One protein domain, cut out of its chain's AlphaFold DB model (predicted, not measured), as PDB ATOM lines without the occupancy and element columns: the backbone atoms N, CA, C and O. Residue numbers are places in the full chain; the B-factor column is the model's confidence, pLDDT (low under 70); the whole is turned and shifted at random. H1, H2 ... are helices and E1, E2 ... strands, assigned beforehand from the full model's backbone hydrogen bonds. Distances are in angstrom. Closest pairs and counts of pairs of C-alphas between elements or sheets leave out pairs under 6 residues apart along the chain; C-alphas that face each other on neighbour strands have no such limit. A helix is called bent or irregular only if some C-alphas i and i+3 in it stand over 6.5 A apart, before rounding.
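Overview. This is residues 514 to 590 of the 603 residues of an uncharacterized protein of Steinernema glaseri (UniProt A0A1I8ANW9). A small three-stranded sheet has two helices, H1 and H2, over one of its faces, apart from each other, while the short helix H3 crosses the opposite face and the four-residue H4 lies beyond it, off the sheet. The printed part has 77 residues with four named helices and three named strands, in the order E1, H1, E2, E3, H2, H3, H4. The sheet's order is E1, E3, E2, all antiparallel, and the class is mixed, helices and strands. The whole is compact, with a radius of gyration of the C-alphas of 12.3 A, and spans 36 by 28 by 17 A.

Arrangement. E3, residues 549 to 556, is the inner strand, between the edge strands E1, residues 514 to 520, and E2, residues 540 to 546. E1 and E3 are antiparallel at 159 degrees, with N 517 and O 552 within hydrogen-bond range at 3.0 A. E2 and E3 form a hairpin, with N 551 and O 544 within range at 2.8 A. H2, residues 558 to 568, is on the sheet at a height of 8.4 A and runs along the strands, at 11 degrees to E3 on the local plane; its closest C-alphas to E3 are those of Val 561 and Leu 554, 6.0 A apart. H1, residues 523 to 535, is on the same face at a height of 9.5 A and runs along the strands, at 4 degrees to E2 on the local plane; its closest C-alphas to E2 are those of Gln 523 and Trp 545, 7.6 A apart. E1, H1 and E2 form a split strand-helix-strand unit, two strands running the same way with E3 between them in the sheet, and its crossover is right-handed. H3, residues 576 to 582, is on the opposite face at a height of 10.1 A, across the strands, at 80 degrees to E3 on the local plane. H4, residues 587 to 590, is not on the sheet but is near H3. Residues 571 to 572 pair antiparallel with residues 517 to 518 of E1. Every O i to N i+4 pair is within range in H2 and H3, and 7 of 9 are in H1; H4 is too short for such a pair.

Along the chain. E1 begins at C-alpha 514, (43.018, 29.297, 29.827), and is 20.7 A long. E3 measures 23.1 A, E2 17.4 A, H1 19.6 A, H2 15.4 A, H3 9.8 A and H4 5.2 A. H1 is irregular, but only just: C-alphas 524 and 527 are 7.0 A apart. H4 ends at C-alpha 590, (57.750, 49.238, 17.727).

Size, cuts and confidence. The two C-alphas farthest apart, of Ser 559 and Lys 590, are 37.6 A apart. The printed part has no cut and no long link. Mean pLDDT of the printed part is 89.6, and no printed residue is under 70.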
ATOM      1  N   ARG A 514      42.787  28.011  30.494       94.25
ATOM      2  CA  ARG A 514      43.018  29.297  29.827       94.25
ATOM      3  C   ARG A 514      42.708  29.197  28.351       94.25
ATOM      4  O   ARG A 514      43.113  28.241  27.694       94.25
ATOM      5  N   ALA A 515      42.111  30.247  27.822       95.75
ATOM      6  CA  ALA A 515      41.911  30.408  26.397       95.75
ATOM      7  C   ALA A 515      42.044  31.870  25.988       95.75
ATOM      8  O   ALA A 515      41.859  32.774  26.804       95.75
ATOM      9  N   SER A 516      42.329  32.099  24.708       96.19
ATOM     10  CA  SER A 516      42.224  33.431  24.122       96.19
ATOM     11  C   SER A 516      41.412  33.413  22.841       96.19
ATOM     12  O   SER A 516      41.436  32.440  22.084       96.19
ATOM     13  N   LEU A 517      40.696  34.510  22.617       96.31
ATOM     14  CA  LEU A 517      39.826  34.716  21.468       96.31
ATOM     15  C   LEU A 517      40.122  36.073  20.841       96.31
ATOM     16  O   LEU A 517      40.505  37.014  21.539       96.31
ATOM     17  N   VAL A 518      39.882  36.188  19.542       96.19
ATOM     18  CA  VAL A 518      39.833  37.470  18.842       96.19
ATOM     19  C   VAL A 518      38.506  37.613  18.103       96.19
ATOM     20  O   VAL A 518      38.030  36.679  17.453       96.19
ATOM     21  N   LEU A 519      37.896  38.789  18.232       96.19
ATOM     22  CA  LEU A 519      36.635  39.149  17.590       96.19
ATOM     23  C   LEU A 519      36.812  40.430  16.777       96.19
ATOM     24  O   LEU A 519      37.496  41.349  17.222       96.19
ATOM     25  N   GLU A 520      36.156  40.523  15.623       95.69
ATOM     26  CA  GLU A 520      36.011  41.794  14.908       95.69
ATOM     27  C   GLU A 520      34.856  42.584  15.532       95.69
ATOM     28  O   GLU A 520      33.709  42.142  15.505       95.69
ATOM     29  N   VAL A 521      35.180  43.712  16.163       93.19
ATOM     30  CA  VAL A 521      34.248  44.507  16.976       93.19
ATOM     31  C   VAL A 521      34.579  45.987  16.814       93.19
ATOM     32  O   VAL A 521      35.739  46.394  16.964       93.19
ATOM     33  N   ASP A 522      33.558  46.804  16.547       89.81
ATOM     34  CA  ASP A 522      33.705  48.260  16.522       89.81
ATOM     35  C   ASP A 522      33.971  48.784  17.940       89.81
ATOM     36  O   ASP A 522      33.373  48.331  18.919       89.81
ATOM     37  N   GLN A 523      34.852  49.778  18.060       86.50
ATOM     38  CA  GLN A 523      35.192  50.409  19.331       86.50
ATOM     39  C   GLN A 523      33.959  50.845  20.139       86.50
ATOM     40  O   GLN A 523      33.961  50.736  21.367       86.50
ATOM     41  N   GLN A 524      32.899  51.305  19.467       87.00
ATOM     42  CA  GLN A 524      31.674  51.784  20.118       87.00
ATOM     43  C   GLN A 524      30.869  50.668  20.806       87.00
ATOM     44  O   GLN A 524      30.118  50.937  21.742       87.00
ATOM     45  N   GLU A 525      31.033  49.413  20.384       88.12
ATOM     46  CA  GLU A 525      30.267  48.267  20.891       88.12
ATOM     47  C   GLU A 525      30.937  47.593  22.100       88.12
ATOM     48  O   GLU A 525      30.274  46.912  22.888       88.12
ATOM     49  N   ILE A 526      32.243  47.820  22.290       85.94
ATOM     50  CA  ILE A 526      33.070  47.138  23.300       85.94
ATOM     51  C   ILE A 526      32.508  47.314  24.707       85.94
ATOM     52  O   ILE A 526      32.376  46.338  25.441       85.94
ATOM     53  N   ALA A 527      32.166  48.546  25.095       81.81
ATOM     54  CA  ALA A 527      31.690  48.827  26.448       81.81
ATOM     55  C   ALA A 527      30.398  48.050  26.763       81.81
ATOM     56  O   ALA A 527      30.254  47.493  27.853       81.81
ATOM     57  N   GLY A 528      29.487  47.953  25.789       84.12
ATOM     58  CA  GLY A 528      28.252  47.179  25.914       84.12
ATOM     59  C   GLY A 528      28.505  45.673  26.021       84.12
ATOM     60  O   GLY A 528      27.884  45.008  26.852       84.12
ATOM     61  N   LEU A 529      29.443  45.143  25.230       89.38
ATOM     62  CA  LEU A 529      29.824  43.727  25.257       89.38
ATOM     63  C   LEU A 529      30.511  43.339  26.567       89.38
ATOM     64  O   LEU A 529      30.073  42.400  27.226       89.38
ATOM     65  N   LEU A 530      31.534  44.093  26.983       85.94
ATOM     66  CA  LEU A 530      32.243  43.852  28.243       85.94
ATOM     67  C   LEU A 530      31.289  43.928  29.436       85.94
ATOM     68  O   LEU A 530      31.366  43.084  30.327       85.94
ATOM     69  N   ARG A 531      30.345  44.879  29.431       82.19
ATOM     70  CA  ARG A 531      29.286  44.951  30.443       82.19
ATOM     71  C   ARG A 531      28.414  43.697  30.433       82.19
ATOM     72  O   ARG A 531      28.270  43.061  31.469       82.19
ATOM     73  N   SER A 532      27.887  43.313  29.270       86.56
ATOM     74  CA  SER A 532      27.044  42.119  29.121       86.56
ATOM     75  C   SER A 532      27.742  40.845  29.609       86.56
ATOM     76  O   SER A 532      27.130  40.012  30.274       86.56
ATOM     77  N   TRP A 533      29.036  40.691  29.321       89.50
ATOM     78  CA  TRP A 533      29.823  39.538  29.758       89.50
ATOM     79  C   TRP A 533      30.162  39.568  31.246       89.50
ATOM     80  O   TRP A 533      30.149  38.517  31.886       89.50
ATOM     81  N   ARG A 534      30.415  40.753  31.810       83.06
ATOM     82  CA  ARG A 534      30.591  40.940  33.254       83.06
ATOM     83  C   ARG A 534      29.316  40.572  34.016       83.06
ATOM     84  O   ARG A 534      29.402  39.867  35.014       83.06
ATOM     85  N   ASP A 535      28.153  40.983  33.513       76.00
ATOM     86  CA  ASP A 535      26.842  40.668  34.103       76.00
ATOM     87  C   ASP A 535      26.533  39.157  34.059       76.00
ATOM     88  O   ASP A 535      25.754  38.648  34.860       76.00
ATOM     89  N   GLN A 536      27.169  38.425  33.139       82.69
ATOM     90  CA  GLN A 536      27.103  36.964  33.026       82.69
ATOM     91  C   GLN A 536      28.226  36.249  33.795       82.69
ATOM     92  O   GLN A 536      28.363  35.035  33.669       82.69
ATOM     93  N   SER A 537      29.057  36.988  34.540       83.06
ATOM     94  CA  SER A 537      30.237  36.469  35.247       83.06
ATOM     95  C   SER A 537      31.159  35.623  34.364       83.06
ATOM     96  O   SER A 537      31.742  34.646  34.830       83.06
ATOM     97  N   ARG A 538      31.305  35.990  33.082       88.06
ATOM     98  CA  ARG A 538      32.227  35.284  32.183       88.06
ATOM     99  C   ARG A 538      33.663  35.412  32.716       88.06
ATOM    100  O   ARG A 538      34.023  36.503  33.169       88.06
ATOM    101  N   PRO A 539      34.500  34.363  32.603       90.75
ATOM    102  CA  PRO A 539      35.846  34.296  33.178       90.75
ATOM    103  C   PRO A 539      36.874  35.149  32.410       90.75
ATOM    104  O   PRO A 539      37.971  34.696  32.104       90.75
ATOM    105  N   ILE A 540      36.527  36.382  32.033       91.81
ATOM    106  CA  ILE A 540      37.415  37.288  31.302       91.81
ATOM    107  C   ILE A 540      38.469  37.829  32.270       91.81
ATOM    108  O   ILE A 540      38.128  38.402  33.299       91.81
ATOM    109  N   THR A 541      39.745  37.691  31.914       90.94
ATOM    110  CA  THR A 541      40.891  38.202  32.692       90.94
ATOM    111  C   THR A 541      41.850  39.048  31.852       90.94
ATOM    112  O   THR A 541      42.972  39.350  32.263       90.94
ATOM    113  N   GLY A 542      41.440  39.416  30.641       90.56
ATOM    114  CA  GLY A 542      42.205  40.258  29.732       90.56
ATOM    115  C   GLY A 542      41.327  40.732  28.584       90.56
ATOM    116  O   GLY A 542      40.578  39.941  28.014       90.56
ATOM    117  N   ALA A 543      41.432  42.013  28.236       90.81
ATOM    118  CA  ALA A 543      40.841  42.572  27.031       90.81
ATOM    119  C   ALA A 543      41.761  43.657  26.471       90.81
ATOM    120  O   ALA A 543      42.185  44.555  27.199       90.81
ATOM    121  N   ALA A 544      42.055  43.575  25.181       89.94
ATOM    122  CA  ALA A 544      42.792  44.588  24.443       89.94
ATOM    123  C   ALA A 544      42.066  44.836  23.125       89.94
ATOM    124  O   ALA A 544      41.622  43.889  22.485       89.94
ATOM    125  N   TRP A 545      41.921  46.093  22.718       88.31
ATOM    126  CA  TRP A 545      41.345  46.422  21.419       88.31
ATOM    127  C   TRP A 545      42.362  47.151  20.559       88.31
ATOM    128  O   TRP A 545      43.005  48.095  21.020       88.31
ATOM    129  N   GLN A 546      42.497  46.707  19.315       86.62
ATOM    130  CA  GLN A 546      43.382  47.311  18.332       86.62
ATOM    131  C   GLN A 546      42.813  47.097  16.928       86.62
ATOM    132  O   GLN A 546      42.500  45.969  16.555       86.62
ATOM    133  N   ASP A 547      42.729  48.175  16.144       85.31
ATOM    134  CA  ASP A 547      42.430  48.145  14.705       85.31
ATOM    135  C   ASP A 547      41.174  47.321  14.344       85.31
ATOM    136  O   ASP A 547      41.187  46.497  13.432       85.31
ATOM    137  N   GLY A 548      40.077  47.532  15.085       88.56
ATOM    138  CA  GLY A 548      38.797  46.843  14.860       88.56
ATOM    139  C   GLY A 548      38.727  45.420  15.421       88.56
ATOM    140  O   GLY A 548      37.756  44.711  15.163       88.56
ATOM    141  N   ARG A 549      39.736  44.990  16.186       92.81
ATOM    142  CA  ARG A 549      39.796  43.659  16.799       92.81
ATOM    143  C   ARG A 549      39.859  43.737  18.314       92.81
ATOM    144  O   ARG A 549      40.708  44.434  18.865       92.81
ATOM    145  N   LEU A 550      38.984  42.986  18.974       94.19
ATOM    146  CA  LEU A 550      38.965  42.781  20.418       94.19
ATOM    147  C   LEU A 550      39.612  41.432  20.748       94.19
ATOM    148  O   LEU A 550      39.073  40.381  20.411       94.19
ATOM    149  N   TYR A 551      40.758  41.475  21.416       94.38
ATOM    150  CA  TYR A 551      41.489  40.326  21.937       94.38
ATOM    151  C   TYR A 551      41.035  40.076  23.375       94.38
ATOM    152  O   TYR A 551      41.055  41.002  24.187       94.38
ATOM    153  N   LEU A 552      40.633  38.849  23.700       95.31
ATOM    154  CA  LEU A 552      40.128  38.461  25.019       95.31
ATOM    155  C   LEU A 552      40.926  37.299  25.597       95.31
ATOM    156  O   LEU A 552      41.275  36.368  24.872       95.31
ATOM    157  N   ARG A 553      41.177  37.346  26.908       95.38
ATOM    158  CA  ARG A 553      41.704  36.227  27.693       95.38
ATOM    159  C   ARG A 553      40.622  35.703  28.616       95.38
ATOM    160  O   ARG A 553      39.978  36.495  29.302       95.38
ATOM    161  N   LEU A 554      40.473  34.387  28.651       95.25
ATOM    162  CA  LEU A 554      39.546  33.664  29.509       95.25
ATOM    163  C   LEU A 554      40.320  32.742  30.442       95.25
ATOM    164  O   LEU A 554      41.161  31.982  29.961       95.25
ATOM    165  N   GLU A 555      40.042  32.788  31.742       92.50
ATOM    166  CA  GLU A 555      40.714  31.958  32.742       92.50
ATOM    167  C   GLU A 555      39.806  31.600  33.918       92.50
ATOM    168  O   GLU A 555      39.194  32.472  34.527       92.50
ATOM    169  N   GLY A 556      39.766  30.317  34.270       88.81
ATOM    170  CA  GLY A 556      38.870  29.784  35.296       88.81
ATOM    171  C   GLY A 556      38.923  28.259  35.346       88.81
ATOM    172  O   GLY A 556      39.958  27.667  35.010       88.81
ATOM    173  N   GLY A 557      37.823  27.621  35.756       87.38
ATOM    174  CA  GLY A 557      37.631  26.180  35.606       87.38
ATOM    175  C   GLY A 557      37.508  25.762  34.136       87.38
ATOM    176  O   GLY A 557      37.167  26.572  33.272       87.38
ATOM    177  N   ASP A 558      37.782  24.488  33.840       87.19
ATOM    178  CA  ASP A 558      37.737  23.949  32.472       87.19
ATOM    179  C   ASP A 558      36.364  24.150  31.817       87.19
ATOM    180  O   ASP A 558      36.273  24.673  30.705       87.19
ATOM    181  N   SER A 559      35.295  23.821  32.545       88.56
ATOM    182  CA  SER A 559      33.910  23.973  32.090       88.56
ATOM    183  C   SER A 559      33.550  25.438  31.817       88.56
ATOM    184  O   SER A 559      32.961  25.753  30.783       88.56
ATOM    185  N   SER A 560      33.948  26.340  32.719       89.25
ATOM    186  CA  SER A 560      33.671  27.781  32.644       89.25
ATOM    187  C   SER A 560      34.367  28.425  31.442       89.25
ATOM    188  O   SER A 560      33.743  29.150  30.662       89.25
ATOM    189  N   VAL A 561      35.645  28.095  31.217       92.94
ATOM    190  CA  VAL A 561      36.412  28.598  30.068       92.94
ATOM    191  C   VAL A 561      35.864  28.051  28.752       92.94
ATOM    192  O   VAL A 561      35.639  28.838  27.831       92.94
ATOM    193  N   GLN A 562      35.596  26.744  28.657       92.31
ATOM    194  CA  GLN A 562      35.056  26.143  27.436       92.31
ATOM    195  C   GLN A 562      33.694  26.747  27.067       92.31
ATOM    196  O   GLN A 562      33.483  27.164  25.927       92.31
ATOM    197  N   LEU A 563      32.787  26.859  28.041       91.00
ATOM    198  CA  LEU A 563      31.464  27.442  27.831       91.00
ATOM    199  C   LEU A 563      31.565  28.908  27.388       91.00
ATOM    200  O   LEU A 563      30.883  29.328  26.451       91.00
ATOM    201  N   ALA A 564      32.446  29.687  28.020       92.56
ATOM    202  CA  ALA A 564      32.679  31.073  27.640       92.56
ATOM    203  C   ALA A 564      33.238  31.195  26.214       92.56
ATOM    204  O   ALA A 564      32.810  32.089  25.484       92.56
ATOM    205  N   GLN A 565      34.124  30.292  25.780       93.81
ATOM    206  CA  GLN A 565      34.604  30.263  24.396       93.81
ATOM    207  C   GLN A 565      33.479  30.009  23.394       93.81
ATOM    208  O   GLN A 565      33.359  30.741  22.411       93.81
ATOM    209  N   GLU A 566      32.635  29.011  23.655       91.81
ATOM    210  CA  GLU A 566      31.513  28.659  22.782       91.81
ATOM    211  C   GLU A 566      30.477  29.793  22.690       91.81
ATOM    212  O   GLU A 566      29.931  30.058  21.620       91.81
ATOM    213  N   GLN A 567      30.229  30.499  23.797       91.81
ATOM    214  CA  GLN A 567      29.226  31.564  23.874       91.81
ATOM    215  C   GLN A 567      29.718  32.950  23.437       91.81
ATOM    216  O   GLN A 567      28.899  33.791  23.057       91.81
ATOM    217  N   ILE A 568      31.010  33.260  23.585       94.12
ATOM    218  CA  ILE A 568      31.603  34.497  23.050       94.12
ATOM    219  C   ILE A 568      31.795  34.350  21.537       94.12
ATOM    220  O   ILE A 568      31.468  35.271  20.791       94.12
ATOM    221  N   GLY A 569      32.271  33.184  21.088       91.31
ATOM    222  CA  GLY A 569      32.681  32.965  19.705       91.31
ATOM    223  C   GLY A 569      33.964  33.723  19.340       91.31
ATOM    224  O   GLY A 569      34.665  34.252  20.201       91.31
ATOM    225  N   GLY A 570      34.279  33.770  18.046       92.75
ATOM    226  CA  GLY A 570      35.509  34.377  17.527       92.75
ATOM    227  C   GLY A 570      36.572  33.350  17.141       92.75
ATOM    228  O   GLY A 570      36.346  32.140  17.180       92.75
ATOM    229  N   GLU A 571      37.731  33.845  16.720       96.12
ATOM    230  CA  GLU A 571      38.861  33.010  16.312       96.12
ATOM    231  C   GLU A 571      39.763  32.712  17.513       96.12
ATOM    232  O   GLU A 571      39.980  33.572  18.368       96.12
ATOM    233  N   ALA A 572      40.300  31.493  17.586       94.31
ATOM    234  CA  ALA A 572      41.253  31.129  18.628       94.31
ATOM    235  C   ALA A 572      42.550  31.936  18.473       94.31
ATOM    236  O   ALA A 572      43.113  32.023  17.381       94.31
ATOM    237  N   LEU A 573      43.032  32.489  19.582       94.12
ATOM    238  CA  LEU A 573      44.263  33.268  19.652       94.12
ATOM    239  C   LEU A 573      45.305  32.517  20.487       94.12
ATOM    240  O   LEU A 573      44.982  31.933  21.522       94.12
ATOM    241  N   ASP A 574      46.560  32.557  20.049       93.44
ATOM    242  CA  ASP A 574      47.671  31.988  20.807       93.44
ATOM    243  C   ASP A 574      47.883  32.744  22.133       93.44
ATOM    244  O   ASP A 574      47.828  33.976  22.177       93.44
ATOM    245  N   LEU A 575      48.134  32.012  23.225       91.81
ATOM    246  CA  LEU A 575      48.314  32.605  24.555       91.81
ATOM    247  C   LEU A 575      49.527  33.550  24.628       91.81
ATOM    248  O   LEU A 575      49.493  34.490  25.421       91.81
ATOM    249  N   SER A 576      50.543  33.349  23.780       92.06
ATOM    250  CA  SER A 576      51.741  34.199  23.706       92.06
ATOM    251  C   SER A 576      51.435  35.657  23.361       92.06
ATOM    252  O   SER A 576      52.228  36.531  23.702       92.06
ATOM    253  N   TYR A 577      50.265  35.958  22.775       93.38
ATOM    254  CA  TYR A 577      49.823  37.338  22.562       93.38
ATOM    255  C   TYR A 577      49.834  38.153  23.863       93.38
ATOM    256  O   TYR A 577      50.242  39.312  23.856       93.38
ATOM    257  N   TRP A 578      49.401  37.561  24.981       92.38
ATOM    258  CA  TRP A 578      49.343  38.260  26.268       92.38
ATOM    259  C   TRP A 578      50.725  38.484  26.862       92.38
ATOM    260  O   TRP A 578      50.969  39.553  27.421       92.38
ATOM    261  N   ASP A 579      51.628  37.521  26.683       90.19
ATOM    262  CA  ASP A 579      53.028  37.665  27.075       90.19
ATOM    263  C   ASP A 579      53.681  38.783  26.254       90.19
ATOM    264  O   ASP A 579      54.323  39.668  26.809       90.19
ATOM    265  N   ASP A 580      53.457  38.819  24.940       90.38
ATOM    266  CA  ASP A 580      53.978  39.872  24.068       90.38
ATOM    267  C   ASP A 580      53.337  41.238  24.324       90.38
ATOM    268  O   ASP A 580      54.006  42.264  24.185       90.38
ATOM    269  N   LEU A 581      52.061  41.285  24.712       88.50
ATOM    270  CA  LEU A 581      51.397  42.518  25.130       88.50
ATOM    271  C   LEU A 581      52.004  43.042  26.437       88.50
ATOM    272  O   LEU A 581      52.306  44.231  26.534       88.50
ATOM    273  N   CYS A 582      52.196  42.162  27.423       88.00
ATOM    274  CA  CYS A 582      52.775  42.503  28.721       88.00
ATOM    275  C   CYS A 582      54.225  42.990  28.580       88.00
ATOM    276  O   CYS A 582      54.586  44.051  29.086       88.00
ATOM    277  N   GLU A 583      55.028  42.258  27.807       87.19
ATOM    278  CA  GLU A 583      56.451  42.522  27.551       87.19
ATOM    279  C   GLU A 583      56.689  43.604  26.490       87.19
ATOM    280  O   GLU A 583      57.829  43.896  26.136       87.19
ATOM    281  N   GLN A 584      55.619  44.205  25.966       83.44
ATOM    282  CA  GLN A 584      55.663  45.258  24.949       83.44
ATOM    283  C   GLN A 584      56.363  44.837  23.639       83.44
ATOM    284  O   GLN A 584      56.990  45.648  22.956       83.44
ATOM    285  N   ARG A 585      56.245  43.562  23.252       87.69
ATOM    286  CA  ARG A 585      56.862  42.981  22.045       87.69
ATOM    287  C   ARG A 585      55.988  43.047  20.791       87.69
ATOM    288  O   ARG A 585      56.501  42.837  19.684       87.69
ATOM    289  N   LEU A 586      54.698  43.361  20.938       86.69
ATOM    290  CA  LEU A 586      53.780  43.545  19.808       86.69
ATOM    291  C   LEU A 586      54.248  44.665  18.867       86.69
ATOM    292  O   LEU A 586      54.862  45.645  19.286       86.69
ATOM    293  N   GLU A 587      53.903  44.550  17.582       83.19
ATOM    294  CA  GLU A 587      54.298  45.521  16.549       83.19
ATOM    295  C   GLU A 587      53.843  46.953  16.865       83.19
ATOM    296  O   GLU A 587      54.550  47.911  16.565       83.19
ATOM    297  N   PHE A 588      52.702  47.094  17.546       77.50
ATOM    298  CA  PHE A 588      52.184  48.363  18.059       77.50
ATOM    299  C   PHE A 588      53.241  49.180  18.829       77.50
ATOM    300  O   PHE A 588      53.373  50.390  18.628       77.50
ATOM    301  N   PHE A 589      54.043  48.515  19.664       76.94
ATOM    302  CA  PHE A 589      55.062  49.151  20.501       76.94
ATOM    303  C   PHE A 589      56.340  49.520  19.737       76.94
ATOM    304  O   PHE A 589      57.131  50.336  20.200       76.94
ATOM    305  N   LYS A 590      56.555  48.963  18.542       80.38
ATOM    306  CA  LYS A 590      57.750  49.238  17.727       80.38
ATOM    307  C   LYS A 590      57.598  50.485  16.852       80.38
ATOM    308  O   LYS A 590      58.574  50.927  16.244       80.38
TER     309      LYS A 590